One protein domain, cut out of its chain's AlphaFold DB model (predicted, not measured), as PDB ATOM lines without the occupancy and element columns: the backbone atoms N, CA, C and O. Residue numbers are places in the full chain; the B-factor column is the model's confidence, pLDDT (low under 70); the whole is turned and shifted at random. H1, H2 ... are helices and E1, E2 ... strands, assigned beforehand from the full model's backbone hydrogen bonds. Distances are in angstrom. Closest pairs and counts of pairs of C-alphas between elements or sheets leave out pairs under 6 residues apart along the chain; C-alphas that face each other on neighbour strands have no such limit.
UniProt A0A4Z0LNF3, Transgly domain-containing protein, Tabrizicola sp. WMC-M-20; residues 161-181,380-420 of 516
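AT A GLANCE: This is residues 161 to 181 and 380 to 420 of the 516 residues of the protein "Transgly domain-containing protein" of Tabrizicola sp. WMC-M-20 (UniProt A0A4Z0LNF3). A three-stranded sheet has helix H1 over one face, and helix H2 lies beyond one end of the sheet. The 62 printed residues run E1, E2, H1, E3, H2; the mixed sheet's order is E2, E1, E3. The class is mixed, helices and strands; the whole is only just loose, close to compact, radius of gyration of the C-alphas 12.8 A, spans 42 by 22 by 18 A.

IN THESE COORDINATES: E1, residues 165 to 169, spans 12.5 A from C-alpha 165 at (91.497, 92.308, 69.541). E2, 175 to 180, spans 13.7 A; E3, 400 to 404, 12.8 A; H1, 381 to 389, 12.4 A. H2, 409 to 420, spans 16.2 A to C-alpha 420 at (82.051, 97.801, 98.554).

HOW THE PARTS SIT: Hairpin E1 and E2 is antiparallel, N 168 and O 177 2.7 A apart, within hydrogen-bond range. E1 and E3 are parallel; N 167 and O 401, 2.8 A apart, are within range. H1 is on the sheet, height 9.9 A; its closest C-alphas to E2 are Val 383 and Tyr 177, 6.9 A. H2 is not on it. In H1 and H2 every O i to N i+4 pair is within range.

THE WHOLE: Residues 182 to 379 are cut out, gap 19.4 A between C-alphas 181 and 380. No link printed whole is long. pLDDT is under 70 in 22 residues, among them 390 to 399.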
ATOM      1  N   LEU A 161      90.414  88.243  57.939       46.78
ATOM      2  CA  LEU A 161      91.703  88.393  58.609       46.78
ATOM      3  C   LEU A 161      91.418  88.760  60.069       46.78
ATOM      4  O   LEU A 161      90.558  89.603  60.315       46.78
ATOM      5  N   GLU A 162      92.058  88.059  61.008       53.53
ATOM      6  CA  GLU A 162      91.827  88.185  62.449       53.53
ATOM      7  C   GLU A 162      91.655  89.654  62.857       53.53
ATOM      8  O   GLU A 162      92.610  90.427  62.830       53.53
ATOM      9  N   ASP A 163      90.422  90.047  63.202       59.81
ATOM     10  CA  ASP A 163      90.145  91.413  63.648       59.81
ATOM     11  C   ASP A 163      91.038  91.757  64.840       59.81
ATOM     12  O   ASP A 163      91.214  90.939  65.754       59.81
ATOM     13  N   SER A 164      91.536  92.994  64.869       58.59
ATOM     14  CA  SER A 164      92.329  93.479  65.990       58.59
ATOM     15  C   SER A 164      91.546  93.343  67.295       58.59
ATOM     16  O   SER A 164      90.478  93.940  67.481       58.59
ATOM     17  N   ARG A 165      92.072  92.526  68.211       69.62
ATOM     18  CA  ARG A 165      91.497  92.308  69.541       69.62
ATOM     19  C   ARG A 165      92.578  92.462  70.589       69.62
ATOM     20  O   ARG A 165      93.672  91.933  70.429       69.62
ATOM     21  N   LEU A 166      92.254  93.170  71.661       72.81
ATOM     22  CA  LEU A 166      93.127  93.322  72.814       72.81
ATOM     23  C   LEU A 166      92.606  92.423  73.926       72.81
ATOM     24  O   LEU A 166      91.499  92.612  74.425       72.81
ATOM     25  N   GLU A 167      93.404  91.442  74.312       77.06
ATOM     26  CA  GLU A 167      93.142  90.587  75.458       77.06
ATOM     27  C   GLU A 167      94.042  90.980  76.617       77.06
ATOM     28  O   GLU A 167      95.261  90.913  76.524       77.06
ATOM     29  N   LEU A 168      93.435  91.370  77.728       77.12
ATOM     30  CA  LEU A 168      94.101  91.480  79.008       77.12
ATOM     31  C   LEU A 168      94.054  90.114  79.690       77.12
ATOM     32  O   LEU A 168      92.968  89.599  79.952       77.12
ATOM     33  N   VAL A 169      95.213  89.547  80.000       82.00
ATOM     34  CA  VAL A 169      95.350  88.265  80.707       82.00
ATOM     35  C   VAL A 169      96.093  88.464  82.022       82.00
ATOM     36  O   VAL A 169      96.896  89.381  82.133       82.00
ATOM     37  N   THR A 170      95.848  87.639  83.033       80.62
ATOM     38  CA  THR A 170      96.661  87.603  84.257       80.62
ATOM     39  C   THR A 170      98.072  87.092  83.965       80.62
ATOM     40  O   THR A 170      98.336  86.492  82.920       80.62
ATOM     41  N   ALA A 171      98.976  87.215  84.940       75.56
ATOM     42  CA  ALA A 171     100.273  86.541  84.907       75.56
ATOM     43  C   ALA A 171     100.165  85.002  84.794       75.56
ATOM     44  O   ALA A 171     101.089  84.365  84.293       75.56
ATOM     45  N   SER A 172      99.043  84.403  85.220       75.31
ATOM     46  CA  SER A 172      98.751  82.969  85.066       75.31
ATOM     47  C   SER A 172      98.147  82.595  83.702       75.31
ATOM     48  O   SER A 172      97.975  81.410  83.428       75.31
ATOM     49  N   GLY A 173      97.842  83.575  82.844       72.75
ATOM     50  CA  GLY A 173      97.251  83.367  81.518       72.75
ATOM     51  C   GLY A 173      95.717  83.344  81.483       72.75
ATOM     52  O   GLY A 173      95.144  83.081  80.429       72.75
ATOM     53  N   GLU A 174      95.039  83.637  82.594       76.69
ATOM     54  CA  GLU A 174      93.577  83.747  82.650       76.69
ATOM     55  C   GLU A 174      93.113  85.064  82.012       76.69
ATOM     56  O   GLU A 174      93.624  86.133  82.337       76.69
ATOM     57  N   THR A 175      92.131  85.024  81.109       75.25
ATOM     58  CA  THR A 175      91.614  86.236  80.458       75.25
ATOM     59  C   THR A 175      90.797  87.088  81.429       75.25
ATOM     60  O   THR A 175      89.720  86.697  81.872       75.25
ATOM     61  N   LEU A 176      91.283  88.298  81.698       71.31
ATOM     62  CA  LEU A 176      90.626  89.313  82.522       71.31
ATOM     63  C   LEU A 176      89.720  90.234  81.718       71.31
ATOM     64  O   LEU A 176      88.703  90.689  82.230       71.31
ATOM     65  N   TYR A 177      90.141  90.581  80.501       75.44
ATOM     66  CA  TYR A 177      89.394  91.471  79.628       75.44
ATOM     67  C   TYR A 177      89.630  91.177  78.156       75.44
ATOM     68  O   TYR A 177      90.747  90.881  77.759       75.44
ATOM     69  N   THR A 178      88.599  91.306  77.324       73.38
ATOM     70  CA  THR A 178      88.757  91.280  75.864       73.38
ATOM     71  C   THR A 178      88.062  92.480  75.241       73.38
ATOM     72  O   THR A 178      86.828  92.552  75.206       73.38
ATOM     73  N   GLN A 179      88.865  93.400  74.712       72.19
ATOM     74  CA  GLN A 179      88.446  94.522  73.885       72.19
ATOM     75  C   GLN A 179      88.466  94.120  72.406       72.19
ATOM     76  O   GLN A 179      89.420  93.510  71.931       72.19
ATOM     77  N   GLY A 180      87.434  94.512  71.663       71.12
ATOM     78  CA  GLY A 180      87.334  94.226  70.231       71.12
ATOM     79  C   GLY A 180      86.498  92.987  69.916       71.12
ATOM     80  O   GLY A 180      85.655  92.562  70.714       71.12
ATOM     81  N   ALA A 181      86.682  92.457  68.708       73.31
ATOM     82  CA  ALA A 181      85.879  91.367  68.173       73.31
ATOM     83  C   ALA A 181      86.157  90.045  68.908       73.31
ATOM     84  O   ALA A 181      87.251  89.487  68.829       73.31
ATOM     85  N   SER A 380      86.722  95.931  85.619       66.38
ATOM     86  CA  SER A 380      87.245  96.331  86.920       66.38
ATOM     87  C   SER A 380      87.967  97.669  86.768       66.38
ATOM     88  O   SER A 380      88.467  97.998  85.694       66.38
ATOM     89  N   TYR A 381      88.092  98.430  87.856       72.62
ATOM     90  CA  TYR A 381      88.866  99.677  87.843       72.62
ATOM     91  C   TYR A 381      90.283  99.485  87.269       72.62
ATOM     92  O   TYR A 381      90.806 100.359  86.580       72.62
ATOM     93  N   TYR A 382      90.893  98.326  87.529       75.25
ATOM     94  CA  TYR A 382      92.200  97.982  86.987       75.25
ATOM     95  C   TYR A 382      92.163  97.797  85.469       75.25
ATOM     96  O   TYR A 382      93.017  98.341  84.776       75.25
ATOM     97  N   VAL A 383      91.160  97.084  84.947       76.25
ATOM     98  CA  VAL A 383      90.953  96.934  83.499       76.25
ATOM     99  C   VAL A 383      90.819  98.313  82.851       76.25
ATOM    100  O   VAL A 383      91.559  98.613  81.922       76.25
ATOM    101  N   ASP A 384      89.967  99.188  83.387       75.31
ATOM    102  CA  ASP A 384      89.779 100.546  82.855       75.31
ATOM    103  C   ASP A 384      91.072 101.371  82.878       75.31
ATOM    104  O   ASP A 384      91.345 102.151  81.962       75.31
ATOM    105  N   TRP A 385      91.876 101.216  83.931       79.62
ATOM    106  CA  TRP A 385      93.171 101.875  84.052       79.62
ATOM    107  C   TRP A 385      94.174 101.355  83.015       79.62
ATOM    108  O   TRP A 385      94.799 102.168  82.330       79.62
ATOM    109  N   VAL A 386      94.283 100.031  82.839       78.00
ATOM    110  CA  VAL A 386      95.160  99.433  81.822       78.00
ATOM    111  C   VAL A 386      94.728  99.865  80.425       78.00
ATOM    112  O   VAL A 386      95.573 100.305  79.654       78.00
ATOM    113  N   LEU A 387      93.427  99.832  80.122       75.38
ATOM    114  CA  LEU A 387      92.891 100.235  78.821       75.38
ATOM    115  C   LEU A 387      93.164 101.707  78.496       75.38
ATOM    116  O   LEU A 387      93.469 102.041  77.353       75.38
ATOM    117  N   LYS A 388      93.093 102.599  79.493       79.00
ATOM    118  CA  LYS A 388      93.486 104.008  79.323       79.00
ATOM    119  C   LYS A 388      94.975 104.156  79.035       79.00
ATOM    120  O   LYS A 388      95.348 105.010  78.238       79.00
ATOM    121  N   GLN A 389      95.812 103.344  79.674       77.50
ATOM    122  CA  GLN A 389      97.259 103.383  79.484       77.50
ATOM    123  C   GLN A 389      97.692 102.738  78.159       77.50
ATOM    124  O   GLN A 389      98.685 103.158  77.569       77.50
ATOM    125  N   SER A 390      96.942 101.744  77.677       68.88
ATOM    126  CA  SER A 390      97.163 101.078  76.393       68.88
ATOM    127  C   SER A 390      96.440 101.755  75.224       68.88
ATOM    128  O   SER A 390      96.495 101.246  74.102       68.88
ATOM    129  N   ALA A 391      95.761 102.884  75.460       64.25
ATOM    130  CA  ALA A 391      95.076 103.644  74.423       64.25
ATOM    131  C   ALA A 391      96.087 104.092  73.350       64.25
ATOM    132  O   ALA A 391      97.023 104.838  73.635       64.25
ATOM    133  N   GLY A 392      95.909 103.596  72.123       62.81
ATOM    134  CA  GLY A 392      96.795 103.839  70.979       62.81
ATOM    135  C   GLY A 392      97.702 102.662  70.601       62.81
ATOM    136  O   GLY A 392      98.231 102.663  69.497       62.81
ATOM    137  N   ILE A 393      97.851 101.634  71.448       65.00
ATOM    138  CA  ILE A 393      98.588 100.403  71.082       65.00
ATOM    139  C   ILE A 393      97.758  99.547  70.116       65.00
ATOM    140  O   ILE A 393      98.301  98.984  69.169       65.00
ATOM    141  N   SER A 394      96.437  99.511  70.316       58.66
ATOM    142  CA  SER A 394      95.480  98.831  69.432       58.66
ATOM    143  C   SER A 394      95.495  99.343  67.995       58.66
ATOM    144  O   SER A 394      95.177  98.592  67.083       58.66
ATOM    145  N   ASP A 395      95.868 100.607  67.800       61.03
ATOM    146  CA  ASP A 395      95.839 101.276  66.497       61.03
ATOM    147  C   ASP A 395      97.167 101.107  65.739       61.03
ATOM    148  O   ASP A 395      97.287 101.505  64.581       61.03
ATOM    149  N   LEU A 396      98.187 100.547  66.404       61.53
ATOM    150  CA  LEU A 396      99.543 100.368  65.879       61.53
ATOM    151  C   LEU A 396      99.806  98.947  65.362       61.53
ATOM    152  O   LEU A 396     100.796  98.745  64.658       61.53
ATOM    153  N   VAL A 397      98.971  97.972  65.734       59.34
ATOM    154  CA  VAL A 397      99.167  96.556  65.408       59.34
ATOM    155  C   VAL A 397      97.869  95.973  64.858       59.34
ATOM    156  O   VAL A 397      96.852  95.936  65.549       59.34
ATOM    157  N   ASP A 398      97.926  95.484  63.621       58.69
ATOM    158  CA  ASP A 398      96.866  94.661  63.044       58.69
ATOM    159  C   ASP A 398      96.949  93.245  63.646       58.69
ATOM    160  O   ASP A 398      98.001  92.605  63.572       58.69
ATOM    161  N   GLY A 399      95.858  92.760  64.251       63.44
ATOM    162  CA  GLY A 399      95.757  91.404  64.814       63.44
ATOM    163  C   GLY A 399      95.593  91.331  66.341       63.44
ATOM    164  O   GLY A 399      95.216  92.296  67.011       63.44
ATOM    165  N   ARG A 400      95.811  90.142  66.916       70.62
ATOM    166  CA  ARG A 400      95.622  89.896  68.356       70.62
ATOM    167  C   ARG A 400      96.758  90.516  69.174       70.62
ATOM    168  O   ARG A 400      97.923  90.182  68.992       70.62
ATOM    169  N   ILE A 401      96.398  91.351  70.140       75.75
ATOM    170  CA  ILE A 401      97.309  91.938  71.124       75.75
ATOM    171  C   ILE A 401      96.987  91.322  72.479       75.75
ATOM    172  O   ILE A 401      95.865  91.449  72.966       75.75
ATOM    173  N   THR A 402      97.971  90.688  73.110       77.75
ATOM    174  CA  THR A 402      97.822  90.166  74.471       77.75
ATOM    175  C   THR A 402      98.610  91.049  75.433       77.75
ATOM    176  O   THR A 402      99.831  91.168  75.338       77.75
ATOM    177  N   VAL A 403      97.902  91.686  76.363       79.19
ATOM    178  CA  VAL A 403      98.473  92.477  77.453       79.19
ATOM    179  C   VAL A 403      98.487  91.607  78.699       79.19
ATOM    180  O   VAL A 403      97.436  91.219  79.206       79.19
ATOM    181  N   THR A 404      99.675  91.314  79.214       82.50
ATOM    182  CA  THR A 404      99.805  90.566  80.465       82.50
ATOM    183  C   THR A 404      99.740  91.541  81.634       82.50
ATOM    184  O   THR A 404     100.612  92.395  81.823       82.50
ATOM    185  N   ALA A 405      98.674  91.418  82.414       80.19
ATOM    186  CA  ALA A 405      98.443  92.133  83.648       80.19
ATOM    187  C   ALA A 405      99.228  91.514  84.803       80.19
ATOM    188  O   ALA A 405      99.320  90.297  84.959       80.19
ATOM    189  N   THR A 406      99.715  92.386  85.677       81.31
ATOM    190  CA  THR A 406     100.369  92.026  86.941       81.31
ATOM    191  C   THR A 406      99.374  91.775  88.075       81.31
ATOM    192  O   THR A 406      99.782  91.444  89.183       81.31
ATOM    193  N   ILE A 407      98.075  91.951  87.819       74.06
ATOM    194  CA  ILE A 407      97.026  91.811  88.826       74.06
ATOM    195  C   ILE A 407      96.781  90.353  89.213       74.06
ATOM    196  O   ILE A 407      96.697  89.467  88.360       74.06
ATOM    197  N   ASP A 408      96.597  90.144  90.513       74.06
ATOM    198  CA  ASP A 408      96.090  88.902  91.084       74.06
ATOM    199  C   ASP A 408      94.549  88.989  91.208       74.06
ATOM    200  O   ASP A 408      94.039  89.874  91.911       74.06
ATOM    201  N   PRO A 409      93.783  88.107  90.535       69.88
ATOM    202  CA  PRO A 409      92.318  88.122  90.572       69.88
ATOM    203  C   PRO A 409      91.732  87.922  91.970       69.88
ATOM    204  O   PRO A 409      90.685  88.494  92.288       69.88
ATOM    205  N   VAL A 410      92.391  87.115  92.805       72.69
ATOM    206  CA  VAL A 410      91.943  86.801  94.164       72.69
ATOM    207  C   VAL A 410      92.085  88.043  95.031       72.69
ATOM    208  O   VAL A 410      91.106  88.482  95.636       72.69
ATOM    209  N   LEU A 411      93.261  88.682  95.014       74.25
ATOM    210  CA  LEU A 411      93.489  89.922  95.765       74.25
ATOM    211  C   LEU A 411      92.570  91.055  95.295       74.25
ATOM    212  O   LEU A 411      92.053  91.817  96.115       74.25
ATOM    213  N   GLN A 412      92.312  91.150  93.988       72.62
ATOM    214  CA  GLN A 412      91.403  92.155  93.441       72.62
ATOM    215  C   GLN A 412      89.958  91.945  93.904       72.62
ATOM    216  O   GLN A 412      89.269  92.916  94.234       72.62
ATOM    217  N   LYS A 413      89.486  90.695  93.925       70.38
ATOM    218  CA  LYS A 413      88.133  90.353  94.376       70.38
ATOM    219  C   LYS A 413      87.943  90.695  95.854       70.38
ATOM    220  O   LYS A 413      86.945  91.327  96.198       70.38
ATOM    221  N   GLU A 414      88.917  90.356  96.696       70.25
ATOM    222  CA  GLU A 414      88.903  90.700  98.122       70.25
ATOM    223  C   GLU A 414      88.937  92.221  98.338       70.25
ATOM    224  O   GLU A 414      88.110  92.774  99.067       70.25
ATOM    225  N   GLY A 415      89.813  92.938  97.626       69.50
ATOM    226  CA  GLY A 415      89.876  94.400  97.687       69.50
ATOM    227  C   GLY A 415      88.570  95.078  97.255       69.50
ATOM    228  O   GLY A 415      88.104  96.016  97.910       69.50
ATOM    229  N   ALA A 416      87.931  94.582  96.191       67.88
ATOM    230  CA  ALA A 416      86.637  95.079  95.727       67.88
ATOM    231  C   ALA A 416      85.515  94.815  96.745       67.88
ATOM    232  O   ALA A 416      84.666  95.685  96.962       67.88
ATOM    233  N   HIS A 417      85.531  93.652  97.402       66.88
ATOM    234  CA  HIS A 417      84.575  93.301  98.449       66.88
ATOM    235  C   HIS A 417      84.692  94.245  99.657       66.88
ATOM    236  O   HIS A 417      83.694  94.829 100.093       66.88
ATOM    237  N   VAL A 418      85.920  94.492 100.128       71.19
ATOM    238  CA  VAL A 418      86.202  95.436 101.222       71.19
ATOM    239  C   VAL A 418      85.780  96.862 100.846       71.19
ATOM    240  O   VAL A 418      85.081  97.527 101.613       71.19
ATOM    241  N   ALA A 419      86.128  97.338  99.647       62.81
ATOM    242  CA  ALA A 419      85.758  98.678  99.184       62.81
ATOM    243  C   ALA A 419      84.233  98.867  99.043       62.81
ATOM    244  O   ALA A 419      83.703  99.938  99.365       62.81
ATOM    245  N   GLY A 420      83.515  97.827  98.604       59.69
ATOM    246  CA  GLY A 420      82.051  97.801  98.554       59.69
ATOM    247  C   GLY A 420      81.416  97.921  99.943       59.69
ATOM    248  O   GLY A 420      80.527  98.752 100.138       59.69
TER     249      GLY A 420